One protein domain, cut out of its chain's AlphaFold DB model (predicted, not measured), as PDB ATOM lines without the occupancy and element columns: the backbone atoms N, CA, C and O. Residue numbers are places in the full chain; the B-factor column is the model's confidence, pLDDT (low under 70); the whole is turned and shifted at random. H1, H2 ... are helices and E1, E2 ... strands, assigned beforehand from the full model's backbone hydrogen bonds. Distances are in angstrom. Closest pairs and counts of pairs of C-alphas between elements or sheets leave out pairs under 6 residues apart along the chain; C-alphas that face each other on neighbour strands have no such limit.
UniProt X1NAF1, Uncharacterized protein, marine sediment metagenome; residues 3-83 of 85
ATOM      1  N   ASN A   3      -0.842 -18.462  14.871       77.19
ATOM      2  CA  ASN A   3      -1.885 -18.055  15.806       77.19
ATOM      3  C   ASN A   3      -2.531 -16.765  15.301       77.19
ATOM      4  O   ASN A   3      -1.825 -15.843  14.906       77.19
ATOM      5  N   SER A   4      -3.855 -16.691  15.325       74.12
ATOM      6  CA  SER A   4      -4.615 -15.502  14.942       74.12
ATOM      7  C   SER A   4      -5.606 -15.153  16.046       74.12
ATOM      8  O   SER A   4      -6.210 -16.049  16.634       74.12
ATOM      9  N   SER A   5      -5.814 -13.868  16.328       76.25
ATOM     10  CA  SER A   5      -6.839 -13.438  17.295       76.25
ATOM     11  C   SER A   5      -8.273 -13.688  16.807       76.25
ATOM     12  O   SER A   5      -9.219 -13.678  17.591       76.25
ATOM     13  N   PHE A   6      -8.443 -13.949  15.509       71.69
ATOM     14  CA  PHE A   6      -9.712 -14.270  14.863       71.69
ATOM     15  C   PHE A   6      -9.588 -15.520  13.989       71.69
ATOM     16  O   PHE A   6      -8.497 -15.921  13.580       71.69
ATOM     17  N   ARG A   7     -10.726 -16.144  13.667       77.50
ATOM     18  CA  ARG A   7     -10.762 -17.276  12.737       77.50
ATOM     19  C   ARG A   7     -10.400 -16.805  11.328       77.50
ATOM     20  O   ARG A   7     -11.089 -15.957  10.767       77.50
ATOM     21  N   LEU A   8      -9.345 -17.382  10.762       78.62
ATOM     22  CA  LEU A   8      -8.980 -17.182   9.363       78.62
ATOM     23  C   LEU A   8      -9.934 -17.975   8.460       78.62
ATOM     24  O   LEU A   8     -10.434 -19.038   8.832       78.62
ATOM     25  N   THR A   9     -10.223 -17.442   7.275       83.81
ATOM     26  CA  THR A   9     -10.947 -18.190   6.243       83.81
ATOM     27  C   THR A   9     -10.007 -19.202   5.587       83.81
ATOM     28  O   THR A   9      -8.797 -18.982   5.533       83.81
ATOM     29  N   GLN A  10     -10.553 -20.287   5.029       83.12
ATOM     30  CA  GLN A  10      -9.744 -21.293   4.320       83.12
ATOM     31  C   GLN A  10      -8.925 -20.692   3.169       83.12
ATOM     32  O   GLN A  10      -7.802 -21.119   2.919       83.12
ATOM     33  N   GLU A  11      -9.465 -19.674   2.495       80.62
ATOM     34  CA  GLU A  11      -8.763 -18.950   1.436       80.62
ATOM     35  C   GLU A  11      -7.499 -18.259   1.969       80.62
ATOM     36  O   GLU A  11      -6.422 -18.419   1.398       80.62
ATOM     37  N   LYS A  12      -7.599 -17.577   3.119       76.19
ATOM     38  CA  LYS A  12      -6.458 -16.901   3.752       76.19
ATOM     39  C   LYS A  12      -5.447 -17.882   4.336       76.19
ATOM     40  O   LYS A  12      -4.249 -17.644   4.223       76.19
ATOM     41  N   GLU A  13      -5.896 -18.994   4.911       82.94
ATOM     42  CA  GLU A  13      -4.992 -20.066   5.351       82.94
ATOM     43  C   GLU A  13      -4.201 -20.663   4.178       82.94
ATOM     44  O   GLU A  13      -3.004 -20.923   4.302       82.94
ATOM     45  N   SER A  14      -4.859 -20.851   3.029       83.81
ATOM     46  CA  SER A  14      -4.229 -21.347   1.802       83.81
ATOM     47  C   SER A  14      -3.206 -20.356   1.242       83.81
ATOM     48  O   SER A  14      -2.086 -20.748   0.918       83.81
ATOM     49  N   GLU A  15      -3.551 -19.067   1.196       82.56
ATOM     50  CA  GLU A  15      -2.653 -17.998   0.747       82.56
ATOM     51  C   GLU A  15      -1.397 -17.914   1.625       82.56
ATOM     52  O   GLU A  15      -0.283 -17.962   1.107       82.56
ATOM     53  N   ILE A  16      -1.564 -17.896   2.955       82.31
ATOM     54  CA  ILE A  16      -0.447 -17.875   3.912       82.31
ATOM     55  C   ILE A  16       0.448 -19.104   3.738       82.31
ATOM     56  O   ILE A  16       1.672 -18.974   3.755       82.31
ATOM     57  N   ARG A  17      -0.144 -20.295   3.571       83.88
ATOM     58  CA  ARG A  17       0.620 -21.527   3.346       83.88
ATOM     59  C   ARG A  17       1.448 -21.428   2.077       83.88
ATOM     60  O   ARG A  17       2.655 -21.608   2.157       83.88
ATOM     61  N   LYS A  18       0.825 -21.077   0.954       84.56
ATOM     62  CA  LYS A  18       1.503 -20.969  -0.336       84.56
ATOM     63  C   LYS A  18       2.660 -19.973  -0.289       84.56
ATOM     64  O   LYS A  18       3.763 -20.299  -0.701       84.56
ATOM     65  N   THR A  19       2.436 -18.782   0.271       83.75
ATOM     66  CA  THR A  19       3.501 -17.780   0.414       83.75
ATOM     67  C   THR A  19       4.660 -18.294   1.259       83.75
ATOM     68  O   THR A  19       5.813 -18.018   0.945       83.75
ATOM     69  N   LEU A  20       4.379 -19.036   2.332       81.62
ATOM     70  CA  LEU A  20       5.440 -19.636   3.131       81.62
ATOM     71  C   LEU A  20       6.178 -20.716   2.338       81.62
ATOM     72  O   LEU A  20       7.396 -20.649   2.298       81.62
ATOM     73  N   GLU A  21       5.478 -21.633   1.667       85.88
ATOM     74  CA  GLU A  21       6.089 -22.665   0.811       85.88
ATOM     75  C   GLU A  21       7.015 -22.060  -0.254       85.88
ATOM     76  O   GLU A  21       8.137 -22.535  -0.420       85.88
ATOM     77  N   ASP A  22       6.592 -20.965  -0.891       81.69
ATOM     78  CA  ASP A  22       7.379 -20.233  -1.891       81.69
ATOM     79  C   ASP A  22       8.664 -19.611  -1.294       81.69
ATOM     80  O   ASP A  22       9.690 -19.537  -1.965       81.69
ATOM     81  N   ILE A  23       8.638 -19.157  -0.033       81.25
ATOM     82  CA  ILE A  23       9.793 -18.512   0.630       81.25
ATOM     83  C   ILE A  23      10.864 -19.527   1.042       81.25
ATOM     84  O   ILE A  23      12.057 -19.224   0.984       81.25
ATOM     85  N   ILE A  24      10.450 -20.695   1.527       81.69
ATOM     86  CA  ILE A  24      11.361 -21.755   1.995       81.69
ATOM     87  C   ILE A  24      11.668 -22.804   0.924       81.69
ATOM     88  O   ILE A  24      12.468 -23.695   1.202       81.69
ATOM     89  N   ASP A  25      11.076 -22.679  -0.268       81.38
ATOM     90  CA  ASP A  25      11.220 -23.610  -1.396       81.38
ATOM     91  C   ASP A  25      10.953 -25.065  -0.968       81.38
ATOM     92  O   ASP A  25      11.736 -25.989  -1.203       81.38
ATOM     93  N   GLY A  26       9.856 -25.263  -0.229       80.62
ATOM     94  CA  GLY A  26       9.537 -26.549   0.381       80.62
ATOM     95  C   GLY A  26       8.169 -26.592   1.055       80.62
ATOM     96  O   GLY A  26       7.587 -25.566   1.399       80.62
ATOM     97  N   GLN A  27       7.652 -27.805   1.263       81.56
ATOM     98  CA  GLN A  27       6.371 -28.002   1.944       81.56
ATOM     99  C   GLN A  27       6.464 -27.638   3.426       81.56
ATOM    100  O   GLN A  27       7.382 -28.067   4.129       81.56
ATOM    101  N   VAL A  28       5.464 -26.901   3.915       81.00
ATOM    102  CA  VAL A  28       5.357 -26.518   5.327       81.00
ATOM    103  C   VAL A  28       4.076 -27.045   5.939       81.00
ATOM    104  O   VAL A  28       2.964 -26.721   5.518       81.00
ATOM    105  N   GLU A  29       4.230 -27.787   7.031       81.25
ATOM    106  CA  GLU A  29       3.105 -28.158   7.872       81.25
ATOM    107  C   GLU A  29       2.764 -27.001   8.822       81.25
ATOM    108  O   GLU A  29       3.501 -26.664   9.756       81.25
ATOM    109  N   ILE A  30       1.631 -26.347   8.559       81.69
ATOM    110  CA  ILE A  30       1.177 -25.186   9.324       81.69
ATOM    111  C   ILE A  30      -0.084 -25.537  10.099       81.69
ATOM    112  O   ILE A  30      -1.154 -25.719   9.522       81.69
ATOM    113  N   ASN A  31       0.045 -25.545  11.426       83.31
ATOM    114  CA  ASN A  31      -1.089 -25.592  12.338       83.31
ATOM    115  C   ASN A  31      -1.624 -24.174  12.593       83.31
ATOM    116  O   ASN A  31      -0.895 -23.357  13.169       83.31
ATOM    117  N   PHE A  32      -2.860 -23.898  12.173       81.75
ATOM    118  CA  PHE A  32      -3.563 -22.638  12.425       81.75
ATOM    119  C   PHE A  32      -4.388 -22.740  13.715       81.75
ATOM    120  O   PHE A  32      -5.167 -23.678  13.889       81.75
ATOM    121  N   LYS A  33      -4.233 -21.780  14.631       82.06
ATOM    122  CA  LYS A  33      -5.031 -21.689  15.861       82.06
ATOM    123  C   LYS A  33      -5.616 -20.299  16.054       82.06
ATOM    124  O   LYS A  33      -5.002 -19.295  15.701       82.06
ATOM    125  N   VAL A  34      -6.801 -20.265  16.659       79.69
ATOM    126  CA  VAL A  34      -7.417 -19.026  17.136       79.69
ATOM    127  C   VAL A  34      -7.039 -18.840  18.602       79.69
ATOM    128  O   VAL A  34      -7.386 -19.684  19.425       79.69
ATOM    129  N   SER A  35      -6.347 -17.748  18.908       76.88
ATOM    130  CA  SER A  35      -5.943 -17.348  20.258       76.88
ATOM    131  C   SER A  35      -6.529 -15.966  20.546       76.88
ATOM    132  O   SER A  35      -5.888 -14.966  20.229       76.88
ATOM    133  N   PRO A  36      -7.748 -15.885  21.110       66.81
ATOM    134  CA  PRO A  36      -8.419 -14.615  21.396       66.81
ATOM    135  C   PRO A  36      -7.654 -13.737  22.395       66.81
ATOM    136  O   PRO A  36      -7.887 -12.535  22.437       66.81
ATOM    137  N   GLU A  37      -6.744 -14.322  23.185       67.25
ATOM    138  CA  GLU A  37      -5.827 -13.576  24.054       67.25
ATOM    139  C   GLU A  37      -4.801 -12.715  23.295       67.25
ATOM    140  O   GLU A  37      -4.185 -11.836  23.897       67.25
ATOM    141  N   LEU A  38      -4.610 -12.936  21.988       64.25
ATOM    142  CA  LEU A  38      -3.800 -12.051  21.154       64.25
ATOM    143  C   LEU A  38      -4.552 -10.736  20.949       64.25
ATOM    144  O   LEU A  38      -5.644 -10.720  20.376       64.25
ATOM    145  N   ILE A  39      -3.931  -9.625  21.348       57.03
ATOM    146  CA  ILE A  39      -4.395  -8.278  21.020       57.03
ATOM    147  C   ILE A  39      -4.215  -8.108  19.502       57.03
ATOM    148  O   ILE A  39      -3.161  -7.705  19.024       57.03
ATOM    149  N   CYS A  40      -5.225  -8.527  18.733       54.03
ATOM    150  CA  CYS A  40      -5.413  -8.264  17.303       54.03
ATOM    151  C   CYS A  40      -4.172  -8.493  16.407       54.03
ATOM    152  O   CYS A  40      -3.583  -7.545  15.894       54.03
ATOM    153  N   GLY A  41      -3.784  -9.747  16.150       61.69
ATOM    154  CA  GLY A  41      -2.631 -10.038  15.286       61.69
ATOM    155  C   GLY A  41      -2.532 -11.478  14.785       61.69
ATOM    156  O   GLY A  41      -3.227 -12.364  15.285       61.69
ATOM    157  N   ILE A  42      -1.646 -11.688  13.803       62.00
ATOM    158  CA  ILE A  42      -1.227 -13.006  13.305       62.00
ATOM    159  C   ILE A  42       0.229 -13.238  13.749       62.00
ATOM    160  O   ILE A  42       1.135 -12.486  13.389       62.00
ATOM    161  N   GLU A  43       0.469 -14.281  14.541       66.62
ATOM    162  CA  GLU A  43       1.800 -14.727  14.971       66.62
ATOM    163  C   GLU A  43       2.176 -16.007  14.223       66.62
ATOM    164  O   GLU A  43       1.424 -16.978  14.259       66.62
ATOM    165  N   THR A  44       3.357 -16.057  13.607       58.22
ATOM    166  CA  THR A  44       3.929 -17.291  13.060       58.22
ATOM    167  C   THR A  44       5.166 -17.713  13.860       58.22
ATOM    168  O   THR A  44       6.035 -16.910  14.207       58.22
ATOM    169  N   ARG A  45       5.229 -19.001  14.212       58.62
ATOM    170  CA  ARG A  45       6.296 -19.605  15.024       58.62
ATOM    171  C   ARG A  45       6.843 -20.862  14.351       58.62
ATOM    172  O   ARG A  45       6.067 -21.770  14.030       58.62
ATOM    173  N   THR A  46       8.161 -20.928  14.195       60.53
ATOM    174  CA  THR A  46       8.939 -22.121  13.806       60.53
ATOM    175  C   THR A  46      10.042 -22.369  14.843       60.53
ATOM    176  O   THR A  46      10.278 -21.505  15.691       60.53
ATOM    177  N   GLU A  47      10.676 -23.551  14.857       49.06
ATOM    178  CA  GLU A  47      11.720 -23.891  15.844       49.06
ATOM    179  C   GLU A  47      12.844 -22.835  15.854       49.06
ATOM    180  O   GLU A  47      13.676 -22.763  14.954       49.06
ATOM    181  N   GLY A  48      12.825 -21.965  16.871       57.69
ATOM    182  CA  GLY A  48      13.805 -20.897  17.088       57.69
ATOM    183  C   GLY A  48      13.505 -19.530  16.455       57.69
ATOM    184  O   GLY A  48      14.259 -18.595  16.716       57.69
ATOM    185  N   LYS A  49      12.433 -19.352  15.664       54.84
ATOM    186  CA  LYS A  49      12.098 -18.056  15.033       54.84
ATOM    187  C   LYS A  49      10.623 -17.690  15.219       54.84
ATOM    188  O   LYS A  49       9.726 -18.511  15.028       54.84
ATOM    189  N   LYS A  50      10.380 -16.431  15.595       61.69
ATOM    190  CA  LYS A  50       9.048 -15.846  15.799       61.69
ATOM    191  C   LYS A  50       8.902 -14.628  14.892       61.69
ATOM    192  O   LYS A  50       9.701 -13.702  14.992       61.69
ATOM    193  N   ILE A  51       7.886 -14.635  14.035       60.81
ATOM    194  CA  ILE A  51       7.467 -13.467  13.258       60.81
ATOM    195  C   ILE A  51       6.074 -13.091  13.756       60.81
ATOM    196  O   ILE A  51       5.119 -13.848  13.602       60.81
ATOM    197  N   SER A  52       5.968 -11.929  14.391       57.06
ATOM    198  CA  SER A  52       4.696 -11.394  14.871       57.06
ATOM    199  C   SER A  52       4.319 -10.171  14.062       57.06
ATOM    200  O   SER A  52       5.012  -9.162  14.119       57.06
ATOM    201  N   TRP A  53       3.187 -10.251  13.370       57.84
ATOM    202  CA  TRP A  53       2.428  -9.075  12.966       57.84
ATOM    203  C   TRP A  53       1.347  -8.868  14.024       57.84
ATOM    204  O   TRP A  53       0.216  -9.334  13.867       57.84
ATOM    205  N   ASN A  54       1.721  -8.257  15.150       55.09
ATOM    206  CA  ASN A  54       0.747  -7.816  16.143       55.09
ATOM    207  C   ASN A  54       0.422  -6.334  15.907       55.09
ATOM    208  O   ASN A  54       1.258  -5.564  15.428       55.09
ATOM    209  N   ILE A  55      -0.814  -5.949  16.202       57.62
ATOM    210  CA  ILE A  55      -1.213  -4.546  16.176       57.62
ATOM    211  C   ILE A  55      -0.677  -3.784  17.396       57.62
ATOM    212  O   ILE A  55      -0.841  -2.574  17.423       57.62
ATOM    213  N   GLU A  56      -0.049  -4.435  18.388       58.88
ATOM    214  CA  GLU A  56       0.517  -3.750  19.565       58.88
ATOM    215  C   GLU A  56       1.514  -2.683  19.126       58.88
ATOM    216  O   GLU A  56       1.365  -1.551  19.546       58.88
ATOM    217  N   ASN A  57       2.414  -2.950  18.171       59.34
ATOM    218  CA  ASN A  57       3.316  -1.903  17.664       59.34
ATOM    219  C   ASN A  57       2.572  -0.693  17.061       59.34
ATOM    220  O   ASN A  57       3.034   0.443  17.161       59.34
ATOM    221  N   TYR A  58       1.435  -0.930  16.402       58.16
ATOM    222  CA  TYR A  58       0.597   0.142  15.862       58.16
ATOM    223  C   TYR A  58      -0.177   0.867  16.975       58.16
ATOM    224  O   TYR A  58      -0.295   2.090  16.937       58.16
ATOM    225  N   LEU A  59      -0.666   0.134  17.978       61.41
ATOM    226  CA  LEU A  59      -1.381   0.671  19.136       61.41
ATOM    227  C   LEU A  59      -0.458   1.447  20.077       61.41
ATOM    228  O   LEU A  59      -0.864   2.508  20.528       61.41
ATOM    229  N   ASP A  60       0.778   1.003  20.294       70.38
ATOM    230  CA  ASP A  60       1.805   1.711  21.063       70.38
ATOM    231  C   ASP A  60       2.131   3.052  20.396       70.38
ATOM    232  O   ASP A  60       2.129   4.107  21.033       70.38
ATOM    233  N   GLY A  61       2.336   3.034  19.073       72.88
ATOM    234  CA  GLY A  61       2.555   4.249  18.291       72.88
ATOM    235  C   GLY A  61       1.351   5.197  18.300       72.88
ATOM    236  O   GLY A  61       1.525   6.417  18.292       72.88
ATOM    237  N   LEU A  62       0.129   4.661  18.324       69.69
ATOM    238  CA  LEU A  62      -1.099   5.446  18.449       69.69
ATOM    239  C   LEU A  62      -1.261   6.020  19.867       69.69
ATOM    240  O   LEU A  62      -1.611   7.190  20.016       69.69
ATOM    241  N   GLU A  63      -0.972   5.233  20.901       76.94
ATOM    242  CA  GLU A  63      -1.026   5.640  22.304       76.94
ATOM    243  C   GLU A  63      -0.031   6.771  22.587       76.94
ATOM    244  O   GLU A  63      -0.394   7.767  23.216       76.94
ATOM    245  N   GLU A  64       1.201   6.675  22.082       81.25
ATOM    246  CA  GLU A  64       2.182   7.757  22.199       81.25
ATOM    247  C   GLU A  64       1.713   9.049  21.523       81.25
ATOM    248  O   GLU A  64       1.890  10.138  22.075       81.25
ATOM    249  N   GLN A  65       1.116   8.946  20.333       77.69
ATOM    250  CA  GLN A  65       0.589  10.108  19.615       77.69
ATOM    251  C   GLN A  65      -0.571  10.758  20.369       77.69
ATOM    252  O   GLN A  65      -0.605  11.982  20.494       77.69
ATOM    253  N   LEU A  66      -1.475   9.957  20.938       78.38
ATOM    254  CA  LEU A  66      -2.558  10.458  21.782       78.38
ATOM    255  C   LEU A  66      -2.014  11.129  23.049       78.38
ATOM    256  O   LEU A  66      -2.408  12.252  23.352       78.38
ATOM    257  N   LYS A  67      -1.061  10.506  23.755       81.44
ATOM    258  CA  LYS A  67      -0.412  11.106  24.937       81.44
ATOM    259  C   LYS A  67       0.233  12.451  24.612       81.44
ATOM    260  O   LYS A  67       0.070  13.397  25.382       81.44
ATOM    261  N   LYS A  68       0.934  12.559  23.479       81.81
ATOM    262  CA  LYS A  68       1.532  13.822  23.016       81.81
ATOM    263  C   LYS A  68       0.468  14.878  22.744       81.81
ATOM    264  O   LYS A  68       0.568  15.965  23.299       81.81
ATOM    265  N   ALA A  69      -0.572  14.534  21.984       79.75
ATOM    266  CA  ALA A  69      -1.659  15.453  21.664       79.75
ATOM    267  C   ALA A  69      -2.361  15.982  22.927       79.75
ATOM    268  O   ALA A  69      -2.545  17.187  23.067       79.75
ATOM    269  N   PHE A  70      -2.690  15.112  23.887       77.00
ATOM    270  CA  PHE A  70      -3.315  15.537  25.142       77.00
ATOM    271  C   PHE A  70      -2.381  16.381  26.015       77.00
ATOM    272  O   PHE A  70      -2.824  17.369  26.591       77.00
ATOM    273  N   THR A  71      -1.091  16.042  26.071       76.38
ATOM    274  CA  THR A  71      -0.097  16.830  26.815       76.38
ATOM    275  C   THR A  71       0.050  18.231  26.216       76.38
ATOM    276  O   THR A  71       0.055  19.220  26.942       76.38
ATOM    277  N   GLU A  72       0.120  18.334  24.890       68.69
ATOM    278  CA  GLU A  72       0.271  19.604  24.177       68.69
ATOM    279  C   GLU A  72      -0.951  20.521  24.352       68.69
ATOM    280  O   GLU A  72      -0.786  21.725  24.553       68.69
ATOM    281  N   ILE A  73      -2.161  19.952  24.403       65.62
ATOM    282  CA  ILE A  73      -3.395  20.684  24.733       65.62
ATOM    283  C   ILE A  73      -3.343  21.223  26.173       65.62
ATOM    284  O   ILE A  73      -3.612  22.403  26.392       65.62
ATOM    285  N   SER A  74      -2.903  20.414  27.147       60.72
ATOM    286  CA  SER A  74      -2.789  20.847  28.551       60.72
ATOM    287  C   SER A  74      -1.776  21.982  28.762       60.72
ATOM    288  O   SER A  74      -1.966  22.833  29.629       60.72
ATOM    289  N   PHE A  75      -0.699  22.034  27.970       58.19
ATOM    290  CA  PHE A  75       0.278  23.129  28.034       58.19
ATOM    291  C   PHE A  75      -0.206  24.422  27.354       58.19
ATOM    292  O   PHE A  75       0.240  25.503  27.744       58.19
ATOM    293  N   GLN A  76      -1.114  24.343  26.375       57.31
ATOM    294  CA  GLN A  76      -1.708  25.520  25.729       57.31
ATOM    295  C   GLN A  76      -2.700  26.246  26.652       57.31
ATOM    296  O   GLN A  76      -2.634  27.471  26.751       57.31
ATOM    297  N   GLU A  77      -3.542  25.514  27.390       56.94
ATOM    298  CA  GLU A  77      -4.526  26.100  28.321       56.94
ATOM    299  C   GLU A  77      -3.849  26.848  29.490       56.94
ATOM    300  O   GLU A  77      -4.195  27.993  29.799       56.94
ATOM    301  N   LEU A  78      -2.781  26.271  30.055       57.97
ATOM    302  CA  LEU A  78      -1.983  26.894  31.125       57.97
ATOM    303  C   LEU A  78      -1.203  28.140  30.662       57.97
ATOM    304  O   LEU A  78      -0.860  29.006  31.472       57.97
ATOM    305  N   ALA A  79      -0.884  28.234  29.367       57.34
ATOM    306  CA  ALA A  79      -0.201  29.385  28.779       57.34
ATOM    307  C   ALA A  79      -1.166  30.526  28.412       57.34
ATOM    308  O   ALA A  79      -0.738  31.685  28.390       57.34
ATOM    309  N   SER A  80      -2.446  30.224  28.152       57.00
ATOM    310  CA  SER A  80      -3.491  31.239  27.975       57.00
ATOM    311  C   SER A  80      -3.916  31.885  29.295       57.00
ATOM    312  O   SER A  80      -3.980  33.109  29.353       57.00
ATOM    313  N   GLU A  81      -4.082  31.118  30.382       56.75
ATOM    314  CA  GLU A  81      -4.490  31.672  31.690       56.75
ATOM    315  C   GLU A  81      -3.421  32.570  32.336       56.75
ATOM    316  O   GLU A  81      -3.744  33.523  33.040       56.75
ATOM    317  N   LYS A  82      -2.127  32.333  32.072       57.59
ATOM    318  CA  LYS A  82      -1.043  33.194  32.587       57.59
ATOM    319  C   LYS A  82      -0.887  34.533  31.862       57.59
ATOM    320  O   LYS A  82      -0.104  35.358  32.323       57.59
ATOM    321  N   LYS A  83      -1.559  34.744  30.726       56.00
ATOM    322  CA  LYS A  83      -1.501  36.010  29.975       56.00
ATOM    323  C   LYS A  83      -2.645  36.970  30.300       56.00
ATOM    324  O   LYS A  83      -2.597  38.108  29.844       56.00
TER     325      LYS A  83
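This is residues 3 to 83 of the 85 residues of an uncharacterized protein of marine sediment metagenome (UniProt X1NAF1). A small loose head holds a two-strand hairpin, E2 and E3, with the short strand E1 near E2 and the helix H1 over one face of the hairpin but apart from both its strands, and from the head one long helix, H2, runs out as an arm. Residues 60 to 83, of which 60 to 81 belong to H2, stick out free, and this arm makes the length. The printed part has 81 residues with two named helices and three named strands, in the order H1, E1, E2, E3, H2; the sheet is E2 - E3, antiparallel, and the class is mixed, helices and strands. The whole is extended, with a radius of gyration of the C-alphas of 20.9 A and spans of 70 by 23 by 22 A.

E2 is residues 41 to 46, 16.8 A long, and E3 is residues 49 to 54, 15.3 A. H2, residues 56 to 81, measures 37.8 A, from C-alpha 56 at (0.517, -3.750, 19.565) to C-alpha 81 at (-4.490, 31.672, 31.690). H1, residues 10 to 24, measures 21.2 A and begins with C-alpha 10 at (-9.744, -21.293, 4.320). E1 is residues 32 to 34.

E2 and E3 form a hairpin, antiparallel at 176 degrees, with N 44 and O 51 within hydrogen-bond range at 2.8 A. E1 pairs with no named strand, but E1 and E2 are near each other. The closest C-alphas of H1 and E1, Glu 13 and Phe 32, are 7.7 A apart. H1 is apart from E2, E3 and H2. E2 and H2 are only just apart, 8.2 A at the closest. Every O i to N i+4 pair is within hydrogen-bond range in H1, and 21 of 22 in H2.

The two farthest C-alphas, Gln 27 and Lys 83, are 70.3 A apart. The printed part has no cut, and no link is long. Mean pLDDT of the printed part is 70.7; residues 36 to 59, residue 62 and residues 72 to 83 are under 70.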